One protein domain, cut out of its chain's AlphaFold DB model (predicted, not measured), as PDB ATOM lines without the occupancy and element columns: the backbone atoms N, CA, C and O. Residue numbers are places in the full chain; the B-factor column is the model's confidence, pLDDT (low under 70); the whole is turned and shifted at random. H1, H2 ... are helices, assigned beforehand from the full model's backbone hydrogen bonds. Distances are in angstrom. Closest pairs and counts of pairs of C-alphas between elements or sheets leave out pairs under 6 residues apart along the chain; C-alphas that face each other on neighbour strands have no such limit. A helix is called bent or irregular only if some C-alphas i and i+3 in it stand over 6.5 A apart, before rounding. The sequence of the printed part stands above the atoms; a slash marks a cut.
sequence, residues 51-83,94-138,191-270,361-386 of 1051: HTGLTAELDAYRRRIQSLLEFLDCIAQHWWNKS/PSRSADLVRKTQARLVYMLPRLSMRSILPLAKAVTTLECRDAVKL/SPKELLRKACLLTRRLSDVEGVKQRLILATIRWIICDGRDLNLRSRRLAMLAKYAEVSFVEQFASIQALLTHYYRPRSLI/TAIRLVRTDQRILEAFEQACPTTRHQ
ATOM      1  N   HIS A  51       0.433  20.105   2.865       55.84
ATOM      2  CA  HIS A  51       1.680  20.822   3.187       55.84
ATOM      3  C   HIS A  51       2.361  20.383   4.502       55.84
ATOM      4  O   HIS A  51       3.563  20.562   4.668       55.84
ATOM      5  N   THR A  52       1.596  19.793   5.428       67.81
ATOM      6  CA  THR A  52       2.082  19.150   6.655       67.81
ATOM      7  C   THR A  52       3.091  18.021   6.415       67.81
ATOM      8  O   THR A  52       3.953  17.832   7.266       67.81
ATOM      9  N   GLY A  53       3.002  17.291   5.293       89.75
ATOM     10  CA  GLY A  53       3.829  16.120   4.970       89.75
ATOM     11  C   GLY A  53       5.317  16.451   4.910       89.75
ATOM     12  O   GLY A  53       6.051  16.095   5.827       89.75
ATOM     13  N   LEU A  54       5.742  17.232   3.909       92.38
ATOM     14  CA  LEU A  54       7.142  17.647   3.747       92.38
ATOM     15  C   LEU A  54       7.714  18.303   5.018       92.38
ATOM     16  O   LEU A  54       8.858  18.046   5.384       92.38
ATOM     17  N   THR A  55       6.930  19.121   5.733       93.62
ATOM     18  CA  THR A  55       7.394  19.716   7.000       93.62
ATOM     19  C   THR A  55       7.567  18.695   8.125       93.62
ATOM     20  O   THR A  55       8.493  18.840   8.916       93.62
ATOM     21  N   ALA A  56       6.708  17.675   8.207       93.81
ATOM     22  CA  ALA A  56       6.807  16.624   9.217       93.81
ATOM     23  C   ALA A  56       7.939  15.637   8.895       93.81
ATOM     24  O   ALA A  56       8.682  15.272   9.800       93.81
ATOM     25  N   GLU A  57       8.127  15.274   7.621       95.06
ATOM     26  CA  GLU A  57       9.268  14.468   7.168       95.06
ATOM     27  C   GLU A  57      10.600  15.168   7.450       95.06
ATOM     28  O   GLU A  57      11.496  14.553   8.018       95.06
ATOM     29  N   LEU A  58      10.724  16.463   7.139       95.31
ATOM     30  CA  LEU A  58      11.949  17.225   7.410       95.31
ATOM     31  C   LEU A  58      12.268  17.323   8.908       95.31
ATOM     32  O   LEU A  58      13.434  17.246   9.299       95.31
ATOM     33  N   ASP A  59      11.247  17.459   9.754       95.00
ATOM     34  CA  ASP A  59      11.417  17.508  11.207       95.00
ATOM     35  C   ASP A  59      11.677  16.104  11.804       95.00
ATOM     36  O   ASP A  59      12.413  15.983  12.784       95.00
ATOM     37  N   ALA A  60      11.158  15.035  11.188       95.69
ATOM     38  CA  ALA A  60      11.448  13.642  11.540       95.69
ATOM     39  C   ALA A  60      12.872  13.223  11.129       95.69
ATOM     40  O   ALA A  60      13.618  12.721  11.967       95.69
ATOM     41  N   TYR A  61      13.292  13.512   9.894       97.00
ATOM     42  CA  TYR A  61      14.665  13.340   9.400       97.00
ATOM     43  C   TYR A  61      15.669  14.063  10.306       97.00
ATOM     44  O   TYR A  61      16.632  13.461  10.786       97.00
ATOM     45  N   ARG A  62      15.382  15.322  10.662       96.62
ATOM     46  CA  ARG A  62      16.178  16.078  11.637       96.62
ATOM     47  C   ARG A  62      16.273  15.368  12.996       96.62
ATOM     48  O   ARG A  62      17.379  15.261  13.523       96.62
ATOM     49  N   ARG A  63      15.166  14.851  13.547       96.25
ATOM     50  CA  ARG A  63      15.174  14.074  14.806       96.25
ATOM     51  C   ARG A  63      15.968  12.771  14.695       96.25
ATOM     52  O   ARG A  63      16.663  12.418  15.640       96.25
ATOM     53  N   ARG A  64      15.931  12.077  13.554       97.12
ATOM     54  CA  ARG A  64      16.731  10.860  13.329       97.12
ATOM     55  C   ARG A  64      18.233  11.153  13.295       97.12
ATOM     56  O   ARG A  64      18.991  10.421  13.921       97.12
ATOM     57  N   ILE A  65      18.663  12.258  12.678       97.38
ATOM     58  CA  ILE A  65      20.071  12.696  12.762       97.38
ATOM     59  C   ILE A  65      20.440  13.094  14.201       97.38
ATOM     60  O   ILE A  65      21.535  12.772  14.654       97.38
ATOM     61  N   GLN A  66      19.543  13.755  14.944       96.75
ATOM     62  CA  GLN A  66      19.779  14.049  16.365       96.75
ATOM     63  C   GLN A  66      19.952  12.763  17.189       96.75
ATOM     64  O   GLN A  66      20.924  12.665  17.923       96.75
ATOM     65  N   SER A  67      19.120  11.741  16.975       96.19
ATOM     66  CA  SER A  67      19.260  10.433  17.631       96.19
ATOM     67  C   SER A  67      20.576   9.718  17.272       96.19
ATOM     68  O   SER A  67      21.216   9.138  18.146       96.19
ATOM     69  N   LEU A  68      21.045   9.819  16.020       96.94
ATOM     70  CA  LEU A  68      22.367   9.324  15.606       96.94
ATOM     71  C   LEU A  68      23.520  10.074  16.304       96.94
ATOM     72  O   LEU A  68      24.528   9.460  16.654       96.94
ATOM     73  N   LEU A  69      23.386  11.383  16.532       96.38
ATOM     74  CA  LEU A  69      24.364  12.179  17.283       96.38
ATOM     75  C   LEU A  69      24.340  11.848  18.780       96.38
ATOM     76  O   LEU A  69      25.390  11.593  19.357       96.38
ATOM     77  N   GLU A  70      23.157  11.764  19.387       95.12
ATOM     78  CA  GLU A  70      22.955  11.372  20.788       95.12
ATOM     79  C   GLU A  70      23.494   9.958  21.062       95.12
ATOM     80  O   GLU A  70      24.098   9.718  22.107       95.12
ATOM     81  N   PHE A  71      23.367   9.039  20.100       94.31
ATOM     82  CA  PHE A  71      24.013   7.727  20.132       94.31
ATOM     83  C   PHE A  71      25.547   7.828  20.162       94.31
ATOM     84  O   PHE A  71      26.190   7.151  20.967       94.31
ATOM     85  N   LEU A  72      26.147   8.682  19.329       93.19
ATOM     86  CA  LEU A  72      27.598   8.898  19.326       93.19
ATOM     87  C   LEU A  72      28.075   9.564  20.630       93.19
ATOM     88  O   LEU A  72      29.084   9.144  21.196       93.19
ATOM     89  N   ASP A  73      27.324  10.524  21.166       90.75
ATOM     90  CA  ASP A  73      27.661  11.175  22.432       90.75
ATOM     91  C   ASP A  73      27.499  10.244  23.644       90.75
ATOM     92  O   ASP A  73      28.403  10.153  24.470       90.75
ATOM     93  N   CYS A  74      26.409   9.482  23.746       85.56
ATOM     94  CA  CYS A  74      26.192   8.595  24.895       85.56
ATOM     95  C   CYS A  74      27.019   7.302  24.814       85.56
ATOM     96  O   CYS A  74      27.528   6.806  25.824       85.56
ATOM     97  N   ILE A  75      27.131   6.716  23.617       72.25
ATOM     98  CA  ILE A  75      27.659   5.357  23.442       72.25
ATOM     99  C   ILE A  75      29.079   5.376  22.862       72.25
ATOM    100  O   ILE A  75      29.913   4.597  23.314       72.25
ATOM    101  N   ALA A  76      29.423   6.291  21.951       64.25
ATOM    102  CA  ALA A  76      30.773   6.326  21.380       64.25
ATOM    103  C   ALA A  76      31.799   7.136  22.203       64.25
ATOM    104  O   ALA A  76      32.994   6.840  22.131       64.25
ATOM    105  N   GLN A  77      31.380   8.039  23.104       67.62
ATOM    106  CA  GLN A  77      32.308   8.644  24.079       67.62
ATOM    107  C   GLN A  77      33.026   7.586  24.933       67.62
ATOM    108  O   GLN A  77      34.252   7.617  25.030       67.62
ATOM    109  N   HIS A  78      32.312   6.589  25.474       73.00
ATOM    110  CA  HIS A  78      32.935   5.495  26.238       73.00
ATOM    111  C   HIS A  78      33.696   4.479  25.360       73.00
ATOM    112  O   HIS A  78      34.197   3.465  25.856       73.00
ATOM    113  N   TRP A  79      33.795   4.733  24.051       73.25
ATOM    114  CA  TRP A  79      34.639   3.980  23.132       73.25
ATOM    115  C   TRP A  79      35.976   4.680  22.881       73.25
ATOM    116  O   TRP A  79      37.009   4.051  23.084       73.25
ATOM    117  N   TRP A  80      35.968   5.961  22.493       74.69
ATOM    118  CA  TRP A  80      37.192   6.694  22.132       74.69
ATOM    119  C   TRP A  80      37.812   7.526  23.266       74.69
ATOM    120  O   TRP A  80      38.960   7.944  23.137       74.69
ATOM    121  N   ASN A  81      37.100   7.768  24.376       71.38
ATOM    122  CA  ASN A  81      37.674   8.392  25.580       71.38
ATOM    123  C   ASN A  81      38.264   7.355  26.554       71.38
ATOM    124  O   ASN A  81      38.624   7.712  27.674       71.38
ATOM    125  N   LYS A  82      38.367   6.074  26.166       67.69
ATOM    126  CA  LYS A  82      39.095   5.091  26.973       67.69
ATOM    127  C   LYS A  82      40.561   5.504  27.049       67.69
ATOM    128  O   LYS A  82      41.247   5.564  26.031       67.69
ATOM    129  N   SER A  83      41.037   5.776  28.257       71.88
ATOM    130  CA  SER A  83      42.466   5.788  28.524       71.88
ATOM    131  C   SER A  83      43.005   4.376  28.315       71.88
ATOM    132  O   SER A  83      42.492   3.404  28.872       71.88
ATOM    133  N   PRO A  94      43.490   9.924  21.858       65.88
ATOM    134  CA  PRO A  94      42.506  10.046  20.798       65.88
ATOM    135  C   PRO A  94      43.156   9.536  19.510       65.88
ATOM    136  O   PRO A  94      44.233   9.982  19.110       65.88
ATOM    137  N   SER A  95      42.554   8.527  18.885       81.00
ATOM    138  CA  SER A  95      43.044   8.075  17.589       81.00
ATOM    139  C   SER A  95      42.731   9.144  16.542       81.00
ATOM    140  O   SER A  95      41.686   9.794  16.591       81.00
ATOM    141  N   ARG A  96      43.596   9.301  15.534       87.06
ATOM    142  CA  ARG A  96      43.375  10.255  14.428       87.06
ATOM    143  C   ARG A  96      42.019  10.044  13.725       87.06
ATOM    144  O   ARG A  96      41.451  10.986  13.179       87.06
ATOM    145  N   SER A  97      41.486   8.820  13.767       87.56
ATOM    146  CA  SER A  97      40.135   8.483  13.316       87.56
ATOM    147  C   SER A  97      39.031   8.930  14.291       87.56
ATOM    148  O   SER A  97      37.993   9.385  13.822       87.56
ATOM    149  N   ALA A  98      39.244   8.897  15.612       87.88
ATOM    150  CA  ALA A  98      38.304   9.455  16.593       87.88
ATOM    151  C   ALA A  98      38.183  10.979  16.449       87.88
ATOM    152  O   ALA A  98      37.077  11.514  16.462       87.88
ATOM    153  N   ASP A  99      39.298  11.681  16.235       89.94
ATOM    154  CA  ASP A  99      39.269  13.130  16.008       89.94
ATOM    155  C   ASP A  99      38.614  13.503  14.673       89.94
ATOM    156  O   ASP A  99      37.918  14.515  14.594       89.94
ATOM    157  N   LEU A 100      38.736  12.657  13.643       92.06
ATOM    158  CA  LEU A 100      37.963  12.808  12.407       92.06
ATOM    159  C   LEU A 100      36.452  12.634  12.651       92.06
ATOM    160  O   LEU A 100      35.662  13.413  12.110       92.06
ATOM    161  N   VAL A 101      36.046  11.667  13.486       93.38
ATOM    162  CA  VAL A 101      34.643  11.494  13.901       93.38
ATOM    163  C   VAL A 101      34.159  12.731  14.659       93.38
ATOM    164  O   VAL A 101      33.232  13.383  14.184       93.38
ATOM    165  N   ARG A 102      34.836  13.139  15.743       92.25
ATOM    166  CA  ARG A 102      34.508  14.341  16.542       92.25
ATOM    167  C   ARG A 102      34.407  15.606  15.679       92.25
ATOM    168  O   ARG A 102      33.431  16.348  15.773       92.25
ATOM    169  N   LYS A 103      35.372  15.839  14.780       94.75
ATOM    170  CA  LYS A 103      35.388  16.995  13.861       94.75
ATOM    171  C   LYS A 103      34.212  16.977  12.878       94.75
ATOM    172  O   LYS A 103      33.661  18.030  12.553       94.75
ATOM    173  N   THR A 104      33.802  15.796  12.418       96.12
ATOM    174  CA  THR A 104      32.650  15.644  11.513       96.12
ATOM    175  C   THR A 104      31.320  15.738  12.272       96.12
ATOM    176  O   THR A 104      30.379  16.354  11.773       96.12
ATOM    177  N   GLN A 105      31.265  15.230  13.505       95.75
ATOM    178  CA  GLN A 105      30.137  15.333  14.435       95.75
ATOM    179  C   GLN A 105      29.853  16.802  14.777       95.75
ATOM    180  O   GLN A 105      28.744  17.278  14.548       95.75
ATOM    181  N   ALA A 106      30.871  17.558  15.204       95.75
ATOM    182  CA  ALA A 106      30.760  18.989  15.491       95.75
ATOM    183  C   ALA A 106      30.279  19.796  14.269       95.75
ATOM    184  O   ALA A 106      29.421  20.673  14.389       95.75
ATOM    185  N   ARG A 107      30.760  19.451  13.063       97.06
ATOM    186  CA  ARG A 107      30.278  20.048  11.807       97.06
ATOM    187  C   ARG A 107      28.800  19.738  11.543       97.06
ATOM    188  O   ARG A 107      28.078  20.627  11.095       97.06
ATOM    189  N   LEU A 108      28.340  18.517  11.822       97.50
ATOM    190  CA  LEU A 108      26.935  18.129  11.664       97.50
ATOM    191  C   LEU A 108      26.037  18.859  12.676       97.50
ATOM    192  O   LEU A 108      25.029  19.446  12.282       97.50
ATOM    193  N   VAL A 109      26.458  18.917  13.945       96.88
ATOM    194  CA  VAL A 109      25.803  19.680  15.025       96.88
ATOM    195  C   VAL A 109      25.654  21.156  14.644       96.88
ATOM    196  O   VAL A 109      24.556  21.697  14.743       96.88
ATOM    197  N   TYR A 110      26.707  21.794  14.125       96.75
ATOM    198  CA  TYR A 110      26.660  23.187  13.654       96.75
ATOM    199  C   TYR A 110      25.703  23.401  12.462       96.75
ATOM    200  O   TYR A 110      25.136  24.484  12.285       96.75
ATOM    201  N   MET A 111      25.488  22.378  11.630       96.75
ATOM    202  CA  MET A 111      24.630  22.474  10.446       96.75
ATOM    203  C   MET A 111      23.150  22.169  10.726       96.75
ATOM    204  O   MET A 111      22.293  22.765  10.074       96.75
ATOM    205  N   LEU A 112      22.812  21.336  11.718       96.19
ATOM    206  CA  LEU A 112      21.417  20.996  12.048       96.19
ATOM    207  C   LEU A 112      20.499  22.192  12.399       96.19
ATOM    208  O   LEU A 112      19.341  22.179  11.974       96.19
ATOM    209  N   PRO A 113      20.945  23.266  13.084       95.81
ATOM    210  CA  PRO A 113      20.149  24.485  13.262       95.81
ATOM    211  C   PRO A 113      19.714  25.152  11.944       95.81
ATOM    212  O   PRO A 113      18.665  25.803  11.901       95.81
ATOM    213  N   ARG A 114      20.460  24.942  10.848       93.06
ATOM    214  CA  ARG A 114      20.131  25.427   9.490       93.06
ATOM    215  C   ARG A 114      19.016  24.612   8.807       93.06
ATOM    216  O   ARG A 114      18.553  25.020   7.739       93.06
ATOM    217  N   LEU A 115      18.606  23.505   9.441       93.69
ATOM    218  CA  LEU A 115      17.411  22.694   9.178       93.69
ATOM    219  C   LEU A 115      16.354  22.834  10.301       93.69
ATOM    220  O   LEU A 115      15.444  22.019  10.417       93.69
ATOM    221  N   SER A 116      16.435  23.860  11.154       93.88
ATOM    222  CA  SER A 116      15.378  24.126  12.142       93.88
ATOM    223  C   SER A 116      14.067  24.538  11.461       93.88
ATOM    224  O   SER A 116      14.088  25.228  10.439       93.88
ATOM    225  N   MET A 117      12.917  24.218  12.064       90.94
ATOM    226  CA  MET A 117      11.592  24.565  11.519       90.94
ATOM    227  C   MET A 117      11.397  26.063  11.226       90.94
ATOM    228  O   MET A 117      10.696  26.405  10.280       90.94
ATOM    229  N   ARG A 118      12.074  26.971  11.948       92.19
ATOM    230  CA  ARG A 118      12.076  28.416  11.626       92.19
ATOM    231  C   ARG A 118      12.690  28.718  10.254       92.19
ATOM    232  O   ARG A 118      12.234  29.625   9.567       92.19
ATOM    233  N   SER A 119      13.712  27.957   9.864       90.50
ATOM    234  CA  SER A 119      14.399  28.078   8.574       90.50
ATOM    235  C   SER A 119      13.784  27.211   7.470       90.50
ATOM    236  O   SER A 119      13.818  27.606   6.309       90.50
ATOM    237  N   ILE A 120      13.186  26.066   7.820       90.56
ATOM    238  CA  ILE A 120      12.546  25.151   6.867       90.56
ATOM    239  C   ILE A 120      11.146  25.614   6.473       90.56
ATOM    240  O   ILE A 120      10.837  25.597   5.288       90.56
ATOM    241  N   LEU A 121      10.300  26.041   7.416       92.94
ATOM    242  CA  LEU A 121       8.885  26.319   7.140       92.94
ATOM    243  C   LEU A 121       8.657  27.333   5.994       92.94
ATOM    244  O   LEU A 121       7.787  27.066   5.164       92.94
ATOM    245  N   PRO A 122       9.432  28.433   5.850       90.81
ATOM    246  CA  PRO A 122       9.311  29.321   4.691       90.81
ATOM    247  C   PRO A 122       9.705  28.651   3.367       90.81
ATOM    248  O   PRO A 122       9.107  28.940   2.335       90.81
ATOM    249  N   LEU A 123      10.692  27.749   3.389       90.81
ATOM    250  CA  LEU A 123      11.234  27.091   2.200       90.81
ATOM    251  C   LEU A 123      10.373  25.894   1.759       90.81
ATOM    252  O   LEU A 123      10.089  25.757   0.576       90.81
ATOM    253  N   ALA A 124       9.883  25.079   2.696       90.44
ATOM    254  CA  ALA A 124       8.916  24.011   2.427       90.44
ATOM    255  C   ALA A 124       7.559  24.583   1.974       90.44
ATOM    256  O   ALA A 124       6.914  24.043   1.074       90.44
ATOM    257  N   LYS A 125       7.150  25.738   2.524       91.44
ATOM    258  CA  LYS A 125       6.031  26.507   1.970       91.44
ATOM    259  C   LYS A 125       6.341  26.974   0.545       91.44
ATOM    260  O   LYS A 125       5.479  26.827  -0.308       91.44
ATOM    261  N   ALA A 126       7.547  27.481   0.273       89.56
ATOM    262  CA  ALA A 126       7.923  27.920  -1.071       89.56
ATOM    263  C   ALA A 126       7.857  26.777  -2.102       89.56
ATOM    264  O   ALA A 126       7.208  26.952  -3.132       89.56
ATOM    265  N   VAL A 127       8.429  25.607  -1.784       90.31
ATOM    266  CA  VAL A 127       8.336  24.373  -2.590       90.31
ATOM    267  C   VAL A 127       6.878  24.006  -2.847       90.31
ATOM    268  O   VAL A 127       6.448  24.007  -3.993       90.31
ATOM    269  N   THR A 128       6.069  23.831  -1.801       89.75
ATOM    270  CA  THR A 128       4.660  23.448  -1.998       89.75
ATOM    271  C   THR A 128       3.823  24.528  -2.699       89.75
ATOM    272  O   THR A 128       2.808  24.210  -3.313       89.75
ATOM    273  N   THR A 129       4.240  25.803  -2.692       90.50
ATOM    274  CA  THR A 129       3.628  26.842  -3.545       90.50
ATOM    275  C   THR A 129       4.132  26.864  -4.988       90.50
ATOM    276  O   THR A 129       3.425  27.424  -5.819       90.50
ATOM    277  N   LEU A 130       5.288  26.269  -5.312       89.12
ATOM    278  CA  LEU A 130       5.620  25.911  -6.698       89.12
ATOM    279  C   LEU A 130       4.714  24.764  -7.130       89.12
ATOM    280  O   LEU A 130       3.952  24.927  -8.066       89.12
ATOM    281  N   GLU A 131       4.683  23.670  -6.368       86.94
ATOM    282  CA  GLU A 131       3.905  22.460  -6.681       86.94
ATOM    283  C   GLU A 131       2.394  22.734  -6.839       86.94
ATOM    284  O   GLU A 131       1.728  22.090  -7.642       86.94
ATOM    285  N   CYS A 132       1.849  23.732  -6.130       87.81
ATOM    286  CA  CYS A 132       0.458  24.182  -6.289       87.81
ATOM    287  C   CYS A 132       0.235  25.263  -7.370       87.81
ATOM    288  O   CYS A 132      -0.918  25.560  -7.685       87.81
ATOM    289  N   ARG A 133       1.287  25.908  -7.896       80.44
ATOM    290  CA  ARG A 133       1.208  26.887  -9.005       80.44
ATOM    291  C   ARG A 133       1.526  26.244 -10.353       80.44
ATOM    292  O   ARG A 133       0.877  26.554 -11.349       80.44
ATOM    293  N   ASP A 134       2.494  25.339 -10.364       58.16
ATOM    294  CA  ASP A 134       2.980  24.614 -11.526       58.16
ATOM    295  C   ASP A 134       2.043  23.441 -11.851       58.16
ATOM    296  O   ASP A 134       2.395  22.267 -11.808       58.16
ATOM    297  N   ALA A 135       0.839  23.800 -12.309       47.41
ATOM    298  CA  ALA A 135       0.075  22.971 -13.247       47.41
ATOM    299  C   ALA A 135       0.823  22.796 -14.597       47.41
ATOM    300  O   ALA A 135       0.425  22.002 -15.449       47.41
ATOM    301  N   VAL A 136       1.936  23.519 -14.782       46.22
ATOM    302  CA  VAL A 136       3.000  23.211 -15.741       46.22
ATOM    303  C   VAL A 136       3.762  21.976 -15.244       46.22
ATOM    304  O   VAL A 136       4.373  22.013 -14.183       46.22
ATOM    305  N   LYS A 137       3.746  20.885 -16.020       48.50
ATOM    306  CA  LYS A 137       4.249  19.541 -15.653       48.50
ATOM    307  C   LYS A 137       5.786  19.450 -15.484       48.50
ATOM    308  O   LYS A 137       6.450  18.749 -16.244       48.50
ATOM    309  N   LEU A 138       6.364  20.169 -14.518       46.75
ATOM    310  CA  LEU A 138       7.796  20.111 -14.170       46.75
ATOM    311  C   LEU A 138       8.118  18.980 -13.185       46.75
ATOM    312  O   LEU A 138       9.204  18.403 -13.239       46.75
ATOM    313  N   SER A 191       7.811  35.810  -6.350       93.00
ATOM    314  CA  SER A 191       7.898  35.492  -7.775       93.00
ATOM    315  C   SER A 191       8.267  34.013  -7.962       93.00
ATOM    316  O   SER A 191       8.963  33.451  -7.112       93.00
ATOM    317  N   PRO A 192       7.861  33.351  -9.063       91.19
ATOM    318  CA  PRO A 192       8.231  31.951  -9.295       91.19
ATOM    319  C   PRO A 192       9.757  31.745  -9.305       91.19
ATOM    320  O   PRO A 192      10.240  30.733  -8.808       91.19
ATOM    321  N   LYS A 193      10.531  32.747  -9.755       91.19
ATOM    322  CA  LYS A 193      12.003  32.750  -9.676       91.19
ATOM    323  C   LYS A 193      12.512  32.713  -8.228       91.19
ATOM    324  O   LYS A 193      13.423  31.947  -7.924       91.19
ATOM    325  N   GLU A 194      11.926  33.504  -7.332       92.75
ATOM    326  CA  GLU A 194      12.328  33.553  -5.919       92.75
ATOM    327  C   GLU A 194      11.841  32.322  -5.134       92.75
ATOM    328  O   GLU A 194      12.566  31.805  -4.284       92.75
ATOM    329  N   LEU A 195      10.667  31.774  -5.464       91.94
ATOM    330  CA  LEU A 195      10.235  30.473  -4.944       91.94
ATOM    331  C   LEU A 195      11.194  29.345  -5.361       91.94
ATOM    332  O   LEU A 195      11.601  28.546  -4.518       91.94
ATOM    333  N   LEU A 196      11.618  29.311  -6.630       92.00
ATOM    334  CA  LEU A 196      12.595  28.335  -7.129       92.00
ATOM    335  C   LEU A 196      13.969  28.507  -6.456       92.00
ATOM    336  O   LEU A 196      14.593  27.520  -6.066       92.00
ATOM    337  N   ARG A 197      14.411  29.752  -6.228       93.19
ATOM    338  CA  ARG A 197      15.623  30.058  -5.447       93.19
ATOM    339  C   ARG A 197      15.535  29.489  -4.026       93.19
ATOM    340  O   ARG A 197      16.487  28.860  -3.564       93.19
ATOM    341  N   LYS A 198      14.390  29.658  -3.355       93.12
ATOM    342  CA  LYS A 198      14.101  29.097  -2.022       93.12
ATOM    343  C   LYS A 198      14.095  27.560  -2.030       93.12
ATOM    344  O   LYS A 198      14.704  26.958  -1.143       93.12
ATOM    345  N   ALA A 199      13.501  26.929  -3.045       92.38
ATOM    346  CA  ALA A 199      13.507  25.474  -3.224       92.38
ATOM    347  C   ALA A 199      14.932  24.914  -3.396       92.38
ATOM    348  O   ALA A 199      15.375  24.073  -2.607       92.38
ATOM    349  N   CYS A 200      15.708  25.432  -4.353       93.31
ATOM    350  CA  CYS A 200      17.093  25.004  -4.570       93.31
ATOM    351  C   CYS A 200      17.999  25.288  -3.354       93.31
ATOM    352  O   CYS A 200      18.912  24.507  -3.080       93.31
ATOM    353  N   LEU A 201      17.738  26.349  -2.579       93.25
ATOM    354  CA  LEU A 201      18.463  26.636  -1.334       93.25
ATOM    355  C   LEU A 201      18.183  25.597  -0.235       93.25
ATOM    356  O   LEU A 201      19.128  25.159   0.425       93.25
ATOM    357  N   LEU A 202      16.926  25.182  -0.041       94.31
ATOM    358  CA  LEU A 202      16.569  24.094   0.884       94.31
ATOM    359  C   LEU A 202      17.239  22.783   0.464       94.31
ATOM    360  O   LEU A 202      17.902  22.130   1.265       94.31
ATOM    361  N   THR A 203      17.136  22.461  -0.820       94.44
ATOM    362  CA  THR A 203      17.677  21.236  -1.413       94.44
ATOM    363  C   THR A 203      19.198  21.147  -1.276       94.44
ATOM    364  O   THR A 203      19.744  20.110  -0.900       94.44
ATOM    365  N   ARG A 204      19.895  22.270  -1.491       94.06
ATOM    366  CA  ARG A 204      21.335  22.393  -1.245       94.06
ATOM    367  C   ARG A 204      21.687  22.212   0.232       94.06
ATOM    368  O   ARG A 204      22.621  21.476   0.516       94.06
ATOM    369  N   ARG A 205      20.937  22.811   1.169       95.00
ATOM    370  CA  ARG A 205      21.165  22.621   2.619       95.00
ATOM    371  C   ARG A 205      20.995  21.165   3.050       95.00
ATOM    372  O   ARG A 205      21.770  20.700   3.876       95.00
ATOM    373  N   LEU A 206      20.007  20.465   2.490       95.81
ATOM    374  CA  LEU A 206      19.767  19.047   2.763       95.81
ATOM    375  C   LEU A 206      20.913  18.180   2.236       95.81
ATOM    376  O   LEU A 206      21.475  17.412   3.003       95.81
ATOM    377  N   SER A 207      21.347  18.380   0.988       95.06
ATOM    378  CA  SER A 207      22.527  17.696   0.433       95.06
ATOM    379  C   SER A 207      23.831  18.022   1.182       95.06
ATOM    380  O   SER A 207      24.634  17.121   1.425       95.06
ATOM    381  N   ASP A 208      24.038  19.282   1.589       95.62
ATOM    382  CA  ASP A 208      25.208  19.697   2.372       95.62
ATOM    383  C   ASP A 208      25.219  18.997   3.755       95.62
ATOM    384  O   ASP A 208      26.286  18.588   4.217       95.62
ATOM    385  N   VAL A 209      24.058  18.830   4.411       96.56
ATOM    386  CA  VAL A 209      23.906  18.072   5.676       96.56
ATOM    387  C   VAL A 209      24.101  16.575   5.457       96.56
ATOM    388  O   VAL A 209      24.873  15.952   6.188       96.56
ATOM    389  N   GLU A 210      23.465  16.011   4.434       96.25
ATOM    390  CA  GLU A 210      23.517  14.587   4.117       96.25
ATOM    391  C   GLU A 210      24.955  14.133   3.836       96.25
ATOM    392  O   GLU A 210      25.487  13.247   4.502       96.25
ATOM    393  N   GLY A 211      25.672  14.866   2.983       95.81
ATOM    394  CA  GLY A 211      27.085  14.607   2.729       95.81
ATOM    395  C   GLY A 211      27.990  14.779   3.959       95.81
ATOM    396  O   GLY A 211      29.140  14.349   3.926       95.81
ATOM    397  N   VAL A 212      27.554  15.423   5.050       97.00
ATOM    398  CA  VAL A 212      28.282  15.418   6.339       97.00
ATOM    399  C   VAL A 212      27.868  14.219   7.201       97.00
ATOM    400  O   VAL A 212      28.751  13.588   7.782       97.00
ATOM    401  N   LYS A 213      26.584  13.837   7.218       97.31
ATOM    402  CA  LYS A 213      26.073  12.618   7.874       97.31
ATOM    403  C   LYS A 213      26.756  11.355   7.331       97.31
ATOM    404  O   LYS A 213      27.305  10.577   8.106       97.31
ATOM    405  N   GLN A 214      26.830  11.206   6.008       96.69
ATOM    406  CA  GLN A 214      27.505  10.087   5.334       96.69
ATOM    407  C   GLN A 214      28.986   9.987   5.723       96.69
ATOM    408  O   GLN A 214      29.471   8.916   6.086       96.69
ATOM    409  N   ARG A 215      29.706  11.120   5.736       96.38
ATOM    410  CA  ARG A 215      31.107  11.169   6.194       96.38
ATOM    411  C   ARG A 215      31.255  10.838   7.678       96.38
ATOM    412  O   ARG A 215      32.233  10.190   8.031       96.38
ATOM    413  N   LEU A 216      30.306  11.232   8.530       96.69
ATOM    414  CA  LEU A 216      30.318  10.884   9.954       96.69
ATOM    415  C   LEU A 216      30.169   9.371  10.155       96.69
ATOM    416  O   LEU A 216      30.941   8.776  10.907       96.69
ATOM    417  N   ILE A 217      29.233   8.739   9.441       96.69
ATOM    418  CA  ILE A 217      29.018   7.289   9.510       96.69
ATOM    419  C   ILE A 217      30.257   6.546   8.987       96.69
ATOM    420  O   ILE A 217      30.795   5.704   9.701       96.69
ATOM    421  N   LEU A 218      30.791   6.912   7.813       95.94
ATOM    422  CA  LEU A 218      32.005   6.300   7.245       95.94
ATOM    423  C   LEU A 218      33.244   6.478   8.140       95.94
ATOM    424  O   LEU A 218      33.999   5.525   8.341       95.94
ATOM    425  N   ALA A 219      33.444   7.666   8.721       94.75
ATOM    426  CA  ALA A 219      34.520   7.903   9.685       94.75
ATOM    427  C   ALA A 219      34.354   7.032  10.939       94.75
ATOM    428  O   ALA A 219      35.342   6.490  11.436       94.75
ATOM    429  N   THR A 220      33.117   6.836  11.411       94.56
ATOM    430  CA  THR A 220      32.830   5.994  12.582       94.56
ATOM    431  C   THR A 220      33.009   4.507  12.264       94.56
ATOM    432  O   THR A 220      33.594   3.796  13.075       94.56
ATOM    433  N   ILE A 221      32.616   4.034  11.074       94.94
ATOM    434  CA  ILE A 221      32.887   2.662  10.605       94.94
ATOM    435  C   ILE A 221      34.399   2.407  10.567       94.94
ATOM    436  O   ILE A 221      34.865   1.445  11.179       94.94
ATOM    437  N   ARG A 222      35.189   3.290   9.932       93.69
ATOM    438  CA  ARG A 222      36.663   3.188   9.941       93.69
ATOM    439  C   ARG A 222      37.225   3.190  11.358       93.69
ATOM    440  O   ARG A 222      38.083   2.370  11.671       93.69
ATOM    441  N   TRP A 223      36.743   4.096  12.207       92.06
ATOM    442  CA  TRP A 223      37.171   4.175  13.598       92.06
ATOM    443  C   TRP A 223      36.885   2.858  14.349       92.06
ATOM    444  O   TRP A 223      37.811   2.330  14.958       92.06
ATOM    445  N   ILE A 224      35.691   2.257  14.219       92.00
ATOM    446  CA  ILE A 224      35.371   0.949  14.830       92.00
ATOM    447  C   ILE A 224      36.269  -0.161  14.268       92.00
ATOM    448  O   ILE A 224      36.763  -0.981  15.037       92.00
ATOM    449  N   ILE A 225      36.499  -0.208  12.951       91.31
ATOM    450  CA  ILE A 225      37.350  -1.234  12.321       91.31
ATOM    451  C   ILE A 225      38.779  -1.177  12.885       91.31
ATOM    452  O   ILE A 225      39.360  -2.230  13.165       91.31
ATOM    453  N   CYS A 226      39.312   0.030  13.101       88.62
ATOM    454  CA  CYS A 226      40.621   0.261  13.714       88.62
ATOM    455  C   CYS A 226      40.650   0.077  15.246       88.62
ATOM    456  O   CYS A 226      41.729  -0.170  15.785       88.62
ATOM    457  N   ASP A 227      39.523   0.211  15.958       82.06
ATOM    458  CA  ASP A 227      39.490   0.179  17.429       82.06
ATOM    459  C   ASP A 227      39.553  -1.243  18.006       82.06
ATOM    460  O   ASP A 227      38.553  -1.848  18.410       82.06
ATOM    461  N   GLY A 228      40.781  -1.751  18.092       68.19
ATOM    462  CA  GLY A 228      41.143  -2.885  18.935       68.19
ATOM    463  C   GLY A 228      41.032  -4.263  18.281       68.19
ATOM    464  O   GLY A 228      40.571  -4.444  17.155       68.19
ATOM    465  N   ARG A 229      41.522  -5.274  19.010       68.44
ATOM    466  CA  ARG A 229      41.609  -6.661  18.519       68.44
ATOM    467  C   ARG A 229      40.261  -7.382  18.534       68.44
ATOM    468  O   ARG A 229      39.997  -8.176  17.633       68.44
ATOM    469  N   ASP A 230      39.409  -7.097  19.517       87.25
ATOM    470  CA  ASP A 230      38.153  -7.821  19.738       87.25
ATOM    471  C   ASP A 230      37.191  -7.682  18.541       87.25
ATOM    472  O   ASP A 230      36.768  -6.588  18.161       87.25
ATOM    473  N   LEU A 231      36.872  -8.816  17.916       88.50
ATOM    474  CA  LEU A 231      35.934  -8.913  16.800       88.50
ATOM    475  C   LEU A 231      34.473  -8.818  17.266       88.50
ATOM    476  O   LEU A 231      33.653  -8.267  16.537       88.50
ATOM    477  N   ASN A 232      34.158  -9.289  18.475       89.69
ATOM    478  CA  ASN A 232      32.805  -9.300  19.036       89.69
ATOM    479  C   ASN A 232      32.388  -7.905  19.517       89.69
ATOM    480  O   ASN A 232      31.258  -7.473  19.288       89.69
ATOM    481  N   LEU A 233      33.308  -7.155  20.135       87.06
ATOM    482  CA  LEU A 233      33.055  -5.753  20.467       87.06
ATOM    483  C   LEU A 233      32.902  -4.899  19.200       87.06
ATOM    484  O   LEU A 233      31.991  -4.074  19.131       87.06
ATOM    485  N   ARG A 234      33.746  -5.105  18.178       90.69
ATOM    486  CA  ARG A 234      33.629  -4.384  16.899       90.69
ATOM    487  C   ARG A 234      32.335  -4.721  16.159       90.69
ATOM    488  O   ARG A 234      31.650  -3.794  15.734       90.69
ATOM    489  N   SER A 235      31.937  -5.993  16.082       92.19
ATOM    490  CA  SER A 235      30.677  -6.382  15.433       92.19
ATOM    491  C   SER A 235      29.450  -5.830  16.165       92.19
ATOM    492  O   SER A 235      28.567  -5.250  15.534       92.19
ATOM    493  N   ARG A 236      29.425  -5.888  17.505       92.62
ATOM    494  CA  ARG A 236      28.358  -5.284  18.322       92.62
ATOM    495  C   ARG A 236      28.266  -3.767  18.124       92.62
ATOM    496  O   ARG A 236      27.163  -3.234  18.031       92.62
ATOM    497  N   ARG A 237      29.401  -3.065  18.035       92.69
ATOM    498  CA  ARG A 237      29.450  -1.617  17.754       92.69
ATOM    499  C   ARG A 237      28.948  -1.278  16.351       92.69
ATOM    500  O   ARG A 237      28.156  -0.350  16.220       92.69
ATOM    501  N   LEU A 238      29.362  -2.036  15.331       93.94
ATOM    502  CA  LEU A 238      28.897  -1.870  13.949       93.94
ATOM    503  C   LEU A 238      27.390  -2.118  13.834       93.94
ATOM    504  O   LEU A 238      26.701  -1.297  13.244       93.94
ATOM    505  N   ALA A 239      26.863  -3.171  14.465       94.44
ATOM    506  CA  ALA A 239      25.427  -3.461  14.489       94.44
ATOM    507  C   ALA A 239      24.602  -2.340  15.151       94.44
ATOM    508  O   ALA A 239      23.539  -1.970  14.650       94.44
ATOM    509  N   MET A 240      25.093  -1.758  16.252       94.25
ATOM    510  CA  MET A 240      24.432  -0.605  16.873       94.25
ATOM    511  C   MET A 240      24.519   0.646  15.987       94.25
ATOM    512  O   MET A 240      23.506   1.313  15.800       94.25
ATOM    513  N   LEU A 241      25.686   0.944  15.403       95.56
ATOM    514  CA  LEU A 241      25.846   2.080  14.487       95.56
ATOM    515  C   LEU A 241      24.949   1.934  13.246       95.56
ATOM    516  O   LEU A 241      24.322   2.914  12.855       95.56
ATOM    517  N   ALA A 242      24.833   0.730  12.681       96.06
ATOM    518  CA  ALA A 242      23.929   0.428  11.573       96.06
ATOM    519  C   ALA A 242      22.475   0.747  11.940       96.06
ATOM    520  O   ALA A 242      21.831   1.506  11.224       96.06
ATOM    521  N   LYS A 243      21.995   0.286  13.106       95.38
ATOM    522  CA  LYS A 243      20.624   0.549  13.582       95.38
ATOM    523  C   LYS A 243      20.275   2.045  13.655       95.38
ATOM    524  O   LYS A 243      19.144   2.410  13.346       95.38
ATOM    525  N   TYR A 244      21.211   2.910  14.061       96.06
ATOM    526  CA  TYR A 244      20.983   4.365  14.108       96.06
ATOM    527  C   TYR A 244      21.256   5.072  12.770       96.06
ATOM    528  O   TYR A 244      20.624   6.086  12.479       96.06
ATOM    529  N   ALA A 245      22.165   4.548  11.943       96.25
ATOM    530  CA  ALA A 245      22.433   5.065  10.603       96.25
ATOM    531  C   ALA A 245      21.259   4.793   9.650       96.25
ATOM    532  O   ALA A 245      20.797   5.720   8.986       96.25
ATOM    533  N   GLU A 246      20.730   3.567   9.649       95.25
ATOM    534  CA  GLU A 246      19.647   3.102   8.777       95.25
ATOM    535  C   GLU A 246      18.398   3.978   8.896       95.25
ATOM    536  O   GLU A 246      17.919   4.524   7.904       95.25
ATOM    537  N   VAL A 247      17.948   4.233  10.130       96.06
ATOM    538  CA  VAL A 247      16.798   5.111  10.416       96.06
ATOM    539  C   VAL A 247      17.048   6.598  10.131       96.06
ATOM    540  O   VAL A 247      16.154   7.415  10.347       96.06
ATOM    541  N   SER A 248      18.251   6.975   9.686       95.94
ATOM    542  CA  SER A 248      18.637   8.350   9.337       95.94
ATOM    543  C   SER A 248      18.869   8.567   7.834       95.94
ATOM    544  O   SER A 248      19.133   9.701   7.425       95.94
ATOM    545  N   PHE A 249      18.812   7.517   7.006       95.81
ATOM    546  CA  PHE A 249      18.986   7.604   5.549       95.81
ATOM    547  C   PHE A 249      17.809   8.305   4.853       95.81
ATOM    548  O   PHE A 249      16.683   8.305   5.355       95.81
ATOM    549  N   VAL A 250      18.073   8.963   3.718       93.75
ATOM    550  CA  VAL A 250      17.086   9.846   3.058       93.75
ATOM    551  C   VAL A 250      16.021   9.052   2.301       93.75
ATOM    552  O   VAL A 250      14.904   9.530   2.119       93.75
ATOM    553  N   GLU A 251      16.324   7.811   1.942       91.31
ATOM    554  CA  GLU A 251      15.417   6.817   1.372       91.31
ATOM    555  C   GLU A 251      14.189   6.560   2.259       91.31
ATOM    556  O   GLU A 251      13.132   6.209   1.744       91.31
ATOM    557  N   GLN A 252      14.283   6.790   3.578       93.88
ATOM    558  CA  GLN A 252      13.133   6.696   4.490       93.88
ATOM    559  C   GLN A 252      12.185   7.912   4.420       93.88
ATOM    560  O   GLN A 252      11.139   7.918   5.067       93.88
ATOM    561  N   PHE A 253      12.530   8.946   3.644       95.25
ATOM    562  CA  PHE A 253      11.820  10.225   3.569       95.25
ATOM    563  C   PHE A 253      11.520  10.586   2.111       95.25
ATOM    564  O   PHE A 253      12.206  11.406   1.492       95.25
ATOM    565  N   ALA A 254      10.490   9.951   1.549       93.06
ATOM    566  CA  ALA A 254      10.135  10.052   0.133       93.06
ATOM    567  C   ALA A 254       9.975  11.503  -0.370       93.06
ATOM    568  O   ALA A 254      10.432  11.814  -1.472       93.06
ATOM    569  N   SER A 255       9.417  12.423   0.429       92.69
ATOM    570  CA  SER A 255       9.298  13.836   0.030       92.69
ATOM    571  C   SER A 255      10.653  14.552   0.017       92.69
ATOM    572  O   SER A 255      10.868  15.442  -0.805       92.69
ATOM    573  N   ILE A 256      11.595  14.165   0.886       94.50
ATOM    574  CA  ILE A 256      12.974  14.688   0.877       94.50
ATOM    575  C   ILE A 256      13.748  14.119  -0.319       94.50
ATOM    576  O   ILE A 256      14.444  14.867  -1.008       94.50
ATOM    577  N   GLN A 257      13.595  12.824  -0.608       93.25
ATOM    578  CA  GLN A 257      14.215  12.165  -1.759       93.25
ATOM    579  C   GLN A 257      13.707  12.751  -3.089       93.25
ATOM    580  O   GLN A 257      14.514  13.049  -3.975       93.25
ATOM    581  N   ALA A 258      12.398  12.998  -3.215       90.69
ATOM    582  CA  ALA A 258      11.806  13.690  -4.359       90.69
ATOM    583  C   ALA A 258      12.334  15.131  -4.480       90.69
ATOM    584  O   ALA A 258      12.794  15.535  -5.548       90.69
ATOM    585  N   LEU A 259      12.365  15.888  -3.377       92.81
ATOM    586  CA  LEU A 259      12.878  17.262  -3.347       92.81
ATOM    587  C   LEU A 259      14.362  17.342  -3.752       92.81
ATOM    588  O   LEU A 259      14.732  18.224  -4.528       92.81
ATOM    589  N   LEU A 260      15.202  16.399  -3.308       93.00
ATOM    590  CA  LEU A 260      16.576  16.246  -3.803       93.00
ATOM    591  C   LEU A 260      16.601  15.911  -5.299       93.00
ATOM    592  O   LEU A 260      17.338  16.545  -6.048       93.00
ATOM    593  N   THR A 261      15.793  14.957  -5.751       90.56
ATOM    594  CA  THR A 261      15.795  14.494  -7.148       90.56
ATOM    595  C   THR A 261      15.359  15.586  -8.133       90.56
ATOM    596  O   THR A 261      15.967  15.720  -9.192       90.56
ATOM    597  N   HIS A 262      14.361  16.403  -7.781       88.31
ATOM    598  CA  HIS A 262      13.827  17.449  -8.660       88.31
ATOM    599  C   HIS A 262      14.589  18.779  -8.590       88.31
ATOM    600  O   HIS A 262      14.818  19.404  -9.626       88.31
ATOM    601  N   TYR A 263      14.989  19.230  -7.395       88.69
ATOM    602  CA  TYR A 263      15.540  20.579  -7.206       88.69
ATOM    603  C   TYR A 263      17.059  20.618  -6.978       88.69
ATOM    604  O   TYR A 263      17.636  21.715  -6.951       88.69
ATOM    605  N   TYR A 264      17.745  19.472  -6.833       88.19
ATOM    606  CA  TYR A 264      19.206  19.460  -6.719       88.19
ATOM    607  C   TYR A 264      19.841  19.625  -8.098       88.19
ATOM    608  O   TYR A 264      20.120  18.657  -8.807       88.19
ATOM    609  N   ARG A 265      20.133  20.874  -8.469       76.62
ATOM    610  CA  ARG A 265      20.972  21.159  -9.633       76.62
ATOM    611  C   ARG A 265      22.448  21.248  -9.213       76.62
ATOM    612  O   ARG A 265      22.798  22.137  -8.433       76.62
ATOM    613  N   PRO A 266      23.329  20.379  -9.743       68.00
ATOM    614  CA  PRO A 266      24.776  20.549  -9.710       68.00
ATOM    615  C   PRO A 266      25.273  21.985  -9.881       68.00
ATOM    616  O   PRO A 266      24.923  22.643 -10.861       68.00
ATOM    617  N   ARG A 267      26.191  22.436  -9.010       55.28
ATOM    618  CA  ARG A 267      26.874  23.732  -9.202       55.28
ATOM    619  C   ARG A 267      27.665  23.777 -10.515       55.28
ATOM    620  O   ARG A 267      27.705  24.820 -11.144       55.28
ATOM    621  N   SER A 268      28.222  22.654 -10.972       52.44
ATOM    622  CA  SER A 268      28.943  22.555 -12.254       52.44
ATOM    623  C   SER A 268      28.045  22.670 -13.496       52.44
ATOM    624  O   SER A 268      28.528  23.074 -14.548       52.44
ATOM    625  N   LEU A 269      26.736  22.395 -13.380       48.28
ATOM    626  CA  LEU A 269      25.738  22.724 -14.415       48.28
ATOM    627  C   LEU A 269      25.253  24.181 -14.327       48.28
ATOM    628  O   LEU A 269      24.441  24.607 -15.145       48.28
ATOM    629  N   ILE A 270      25.759  24.934 -13.349       49.25
ATOM    630  CA  ILE A 270      25.743  26.392 -13.305       49.25
ATOM    631  C   ILE A 270      27.195  26.871 -13.471       49.25
ATOM    632  O   ILE A 270      27.714  27.644 -12.665       49.25
ATOM    633  N   THR A 361      25.192  14.619  -7.240       76.31
ATOM    634  CA  THR A 361      23.774  14.454  -7.614       76.31
ATOM    635  C   THR A 361      22.995  13.672  -6.549       76.31
ATOM    636  O   THR A 361      23.579  12.895  -5.797       76.31
ATOM    637  N   ALA A 362      21.663  13.808  -6.517       76.19
ATOM    638  CA  ALA A 362      20.806  13.029  -5.612       76.19
ATOM    639  C   ALA A 362      21.060  11.509  -5.729       76.19
ATOM    640  O   ALA A 362      21.171  10.813  -4.724       76.19
ATOM    641  N   ILE A 363      21.295  11.019  -6.953       83.56
ATOM    642  CA  ILE A 363      21.683   9.629  -7.238       83.56
ATOM    643  C   ILE A 363      23.020   9.253  -6.565       83.56
ATOM    644  O   ILE A 363      23.183   8.113  -6.137       83.56
ATOM    645  N   ARG A 364      23.988  10.175  -6.441       85.31
ATOM    646  CA  ARG A 364      25.260   9.923  -5.736       85.31
ATOM    647  C   ARG A 364      25.104   9.942  -4.216       85.31
ATOM    648  O   ARG A 364      25.842   9.210  -3.569       85.31
ATOM    649  N   LEU A 365      24.147  10.692  -3.657       84.75
ATOM    650  CA  LEU A 365      23.795  10.584  -2.233       84.75
ATOM    651  C   LEU A 365      23.216   9.194  -1.938       84.75
ATOM    652  O   LEU A 365      23.797   8.477  -1.132       84.75
ATOM    653  N   VAL A 366      22.190   8.773  -2.688       84.50
ATOM    654  CA  VAL A 366      21.542   7.449  -2.554       84.50
ATOM    655  C   VAL A 366      22.539   6.299  -2.746       84.50
ATOM    656  O   VAL A 366      22.624   5.372  -1.944       84.50
ATOM    657  N   ARG A 367      23.404   6.382  -3.769       88.88
ATOM    658  CA  ARG A 367      24.500   5.413  -3.960       88.88
ATOM    659  C   ARG A 367      25.538   5.436  -2.834       88.88
ATOM    660  O   ARG A 367      26.282   4.470  -2.708       88.88
ATOM    661  N   THR A 368      25.637   6.508  -2.050       89.06
ATOM    662  CA  THR A 368      26.561   6.572  -0.909       89.06
ATOM    663  C   THR A 368      25.934   5.957   0.338       89.06
ATOM    664  O   THR A 368      26.626   5.207   1.018       89.06
ATOM    665  N   ASP A 369      24.639   6.158   0.588       90.12
ATOM    666  CA  ASP A 369      23.915   5.465   1.666       90.12
ATOM    667  C   ASP A 369      23.858   3.943   1.407       90.12
ATOM    668  O   ASP A 369      24.205   3.150   2.284       90.12
ATOM    669  N   GLN A 370      23.612   3.522   0.160       91.38
ATOM    670  CA  GLN A 370      23.757   2.122  -0.274       91.38
ATOM    671  C   GLN A 370      25.186   1.574  -0.058       91.38
ATOM    672  O   GLN A 370      25.355   0.481   0.479       91.38
ATOM    673  N   ARG A 371      26.237   2.339  -0.391       92.19
ATOM    674  CA  ARG A 371      27.636   1.949  -0.104       92.19
ATOM    675  C   ARG A 371      27.965   1.902   1.391       92.19
ATOM    676  O   ARG A 371      28.875   1.182   1.789       92.19
ATOM    677  N   ILE A 372      27.263   2.670   2.223       92.50
ATOM    678  CA  ILE A 372      27.395   2.610   3.684       92.50
ATOM    679  C   ILE A 372      26.754   1.321   4.214       92.50
ATOM    680  O   ILE A 372      27.358   0.668   5.064       92.50
ATOM    681  N   LEU A 373      25.599   0.906   3.678       92.50
ATOM    682  CA  LEU A 373      25.005  -0.408   3.956       92.50
ATOM    683  C   LEU A 373      25.952  -1.549   3.544       92.50
ATOM    684  O   LEU A 373      26.273  -2.401   4.371       92.50
ATOM    685  N   GLU A 374      26.503  -1.505   2.328       93.44
ATOM    686  CA  GLU A 374      27.525  -2.461   1.863       93.44
ATOM    687  C   GLU A 374      28.772  -2.468   2.767       93.44
ATOM    688  O   GLU A 374      29.333  -3.529   3.046       93.44
ATOM    689  N   ALA A 375      29.204  -1.309   3.277       91.19
ATOM    690  CA  ALA A 375      30.325  -1.215   4.212       91.19
ATOM    691  C   ALA A 375      30.005  -1.823   5.591       91.19
ATOM    692  O   ALA A 375      30.888  -2.438   6.193       91.19
ATOM    693  N   PHE A 376      28.765  -1.706   6.086       93.81
ATOM    694  CA  PHE A 376      28.324  -2.428   7.285       93.81
ATOM    695  C   PHE A 376      28.330  -3.946   7.062       93.81
ATOM    696  O   PHE A 376      28.827  -4.677   7.918       93.81
ATOM    697  N   GLU A 377      27.844  -4.425   5.913       92.44
ATOM    698  CA  GLU A 377      27.846  -5.854   5.574       92.44
ATOM    699  C   GLU A 377      29.268  -6.414   5.432       92.44
ATOM    700  O   GLU A 377      29.586  -7.444   6.025       92.44
ATOM    701  N   GLN A 378      30.162  -5.715   4.726       90.88
ATOM    702  CA  GLN A 378      31.563  -6.124   4.553       90.88
ATOM    703  C   GLN A 378      32.349  -6.118   5.870       90.88
ATOM    704  O   GLN A 378      33.152  -7.020   6.122       90.88
ATOM    705  N   ALA A 379      32.123  -5.119   6.729       86.62
ATOM    706  CA  ALA A 379      32.762  -5.045   8.039       86.62
ATOM    707  C   ALA A 379      32.174  -6.051   9.046       86.62
ATOM    708  O   ALA A 379      32.825  -6.369  10.044       86.62
ATOM    709  N   CYS A 380      30.954  -6.544   8.805       85.31
ATOM    710  CA  CYS A 380      30.165  -7.280   9.786       85.31
ATOM    711  C   CYS A 380      29.295  -8.406   9.167       85.31
ATOM    712  O   CYS A 380      28.089  -8.478   9.445       85.31
ATOM    713  N   PRO A 381      29.871  -9.336   8.373       77.62
ATOM    714  CA  PRO A 381      29.109 -10.269   7.528       77.62
ATOM    715  C   PRO A 381      28.192 -11.207   8.320       77.62
ATOM    716  O   PRO A 381      27.100 -11.548   7.872       77.62
ATOM    717  N   THR A 382      28.583 -11.581   9.541       69.62
ATOM    718  CA  THR A 382      27.766 -12.421  10.428       69.62
ATOM    719  C   THR A 382      26.478 -11.727  10.873       69.62
ATOM    720  O   THR A 382      25.488 -12.400  11.157       69.62
ATOM    721  N   THR A 383      26.459 -10.389  10.941       60.28
ATOM    722  CA  THR A 383      25.356  -9.665  11.588       60.28
ATOM    723  C   THR A 383      24.097  -9.507  10.752       60.28
ATOM    724  O   THR A 383      23.047  -9.382  11.365       60.28
ATOM    725  N   ARG A 384      24.111  -9.612   9.412       56.94
ATOM    726  CA  ARG A 384      22.829  -9.627   8.674       56.94
ATOM    727  C   ARG A 384      22.043 -10.913   8.942       56.94
ATOM    728  O   ARG A 384      20.851 -10.839   9.217       56.94
ATOM    729  N   HIS A 385      22.716 -12.066   8.986       57.22
ATOM    730  CA  HIS A 385      22.095 -13.304   9.470       57.22
ATOM    731  C   HIS A 385      21.761 -13.229  10.965       57.22
ATOM    732  O   HIS A 385      20.628 -13.507  11.336       57.22
ATOM    733  N   GLN A 386      22.691 -12.806  11.829       54.56
ATOM    734  CA  GLN A 386      22.443 -12.803  13.277       54.56
ATOM    735  C   GLN A 386      21.397 -11.770  13.728       54.56
ATOM    736  O   GLN A 386      20.674 -12.071  14.671       54.56
TER     737      GLN A 386
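This is residues 51 to 83, 94 to 138, 191 to 270 and 361 to 386 of the 1051 residues of the protein "DUF5738 domain-containing protein" of Protopolystoma xenopodis (UniProt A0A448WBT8). Five helices, H1, H2, H4, H5 and H8, lie side by side in a long up-and-down bundle, each running against the one before it in the chain, with the long H4 in the middle. H3 and H6 pack slantwise on H4 at the end where it begins, and the short H7 and H9 lie farthest out. The printed part has 184 residues with nine named helices, H1 to H9 in order, and no named strand; the class is all helix. It is compact, with a radius of gyration of the C-alphas of 18.2 A, and elongated, spanning 60 by 33 by 31 A.

H4, residues 192 to 226, is the hub, touching five helices. H2, residues 96 to 115, touches it at a shallow tilt of 23 degrees, opposite ways, closest at the C-alphas of Ser 97 and Trp 223, 5.2 A. H5, residues 231 to 246, forms a helical hairpin with H4, touching residues 217 to 225 of H4 alone; the closest C-alphas, of Ile 224 and Arg 234, are 6.0 A apart. H8, residues 362 to 379, touches H4 the same way at 14 degrees, a shallow tilt, closest at the C-alphas of Leu 218 and Ile 372, 6.9 A. H1, residues 52 to 80, touches H5 with residues 64 to 71 alone; the closest C-alphas, of Leu 68 and Tyr 244, are 5.4 A apart. H3, residues 117 to 131, touches H4 at a steep tilt of 56 degrees, closest at the C-alphas of Ala 126 and Leu 195, 5.2 A. H6, residues 254 to 263, touches H4 at a steep tilt of 62 degrees, closest at the C-alphas of Cys 200 and Tyr 263, 5.4 A. H7, residues 267 to 270, touches no helix; H9, residues 381 to 386, is near H5 and H8. O i to N i+4 pairs are all within hydrogen-bond range in H5, H6 and H8, against 22 of 25 in H1, 13 of 16 in H2, 9 of 11 in H3, 29 of 31 in H4 and 1 of 2 in H9; H7 is too short for such a pair.

H4 is 50.8 A long, from C-alpha 192 at (8.231, 31.951, -9.295) to C-alpha 226 at (40.621, 0.261, 13.714). H1, 40.3 A, begins at C-alpha 52 (2.082, 19.150, 6.655) and has a kink of 34 degrees near residue 74. H2 is 29.3 A and H8 25.6 A; H2 and H3 are only just irregular, with C-alphas 110 and 113 6.7 A apart and C-alphas 119 and 122 6.52 A apart.

The C-alphas of Ser 83 and Ala 135, the farthest apart, are 61.9 A apart. Cuts leave gaps of 8.8 A from C-alpha 83 to 94, 16.7 A from 138 to 191 and 13.4 A from 270 to 361. Of the links printed whole, none is long. Mean pLDDT of the printed part is 87.3; 23 residues are under 70, among them 134 to 138, 266 to 270 and 382 to 386.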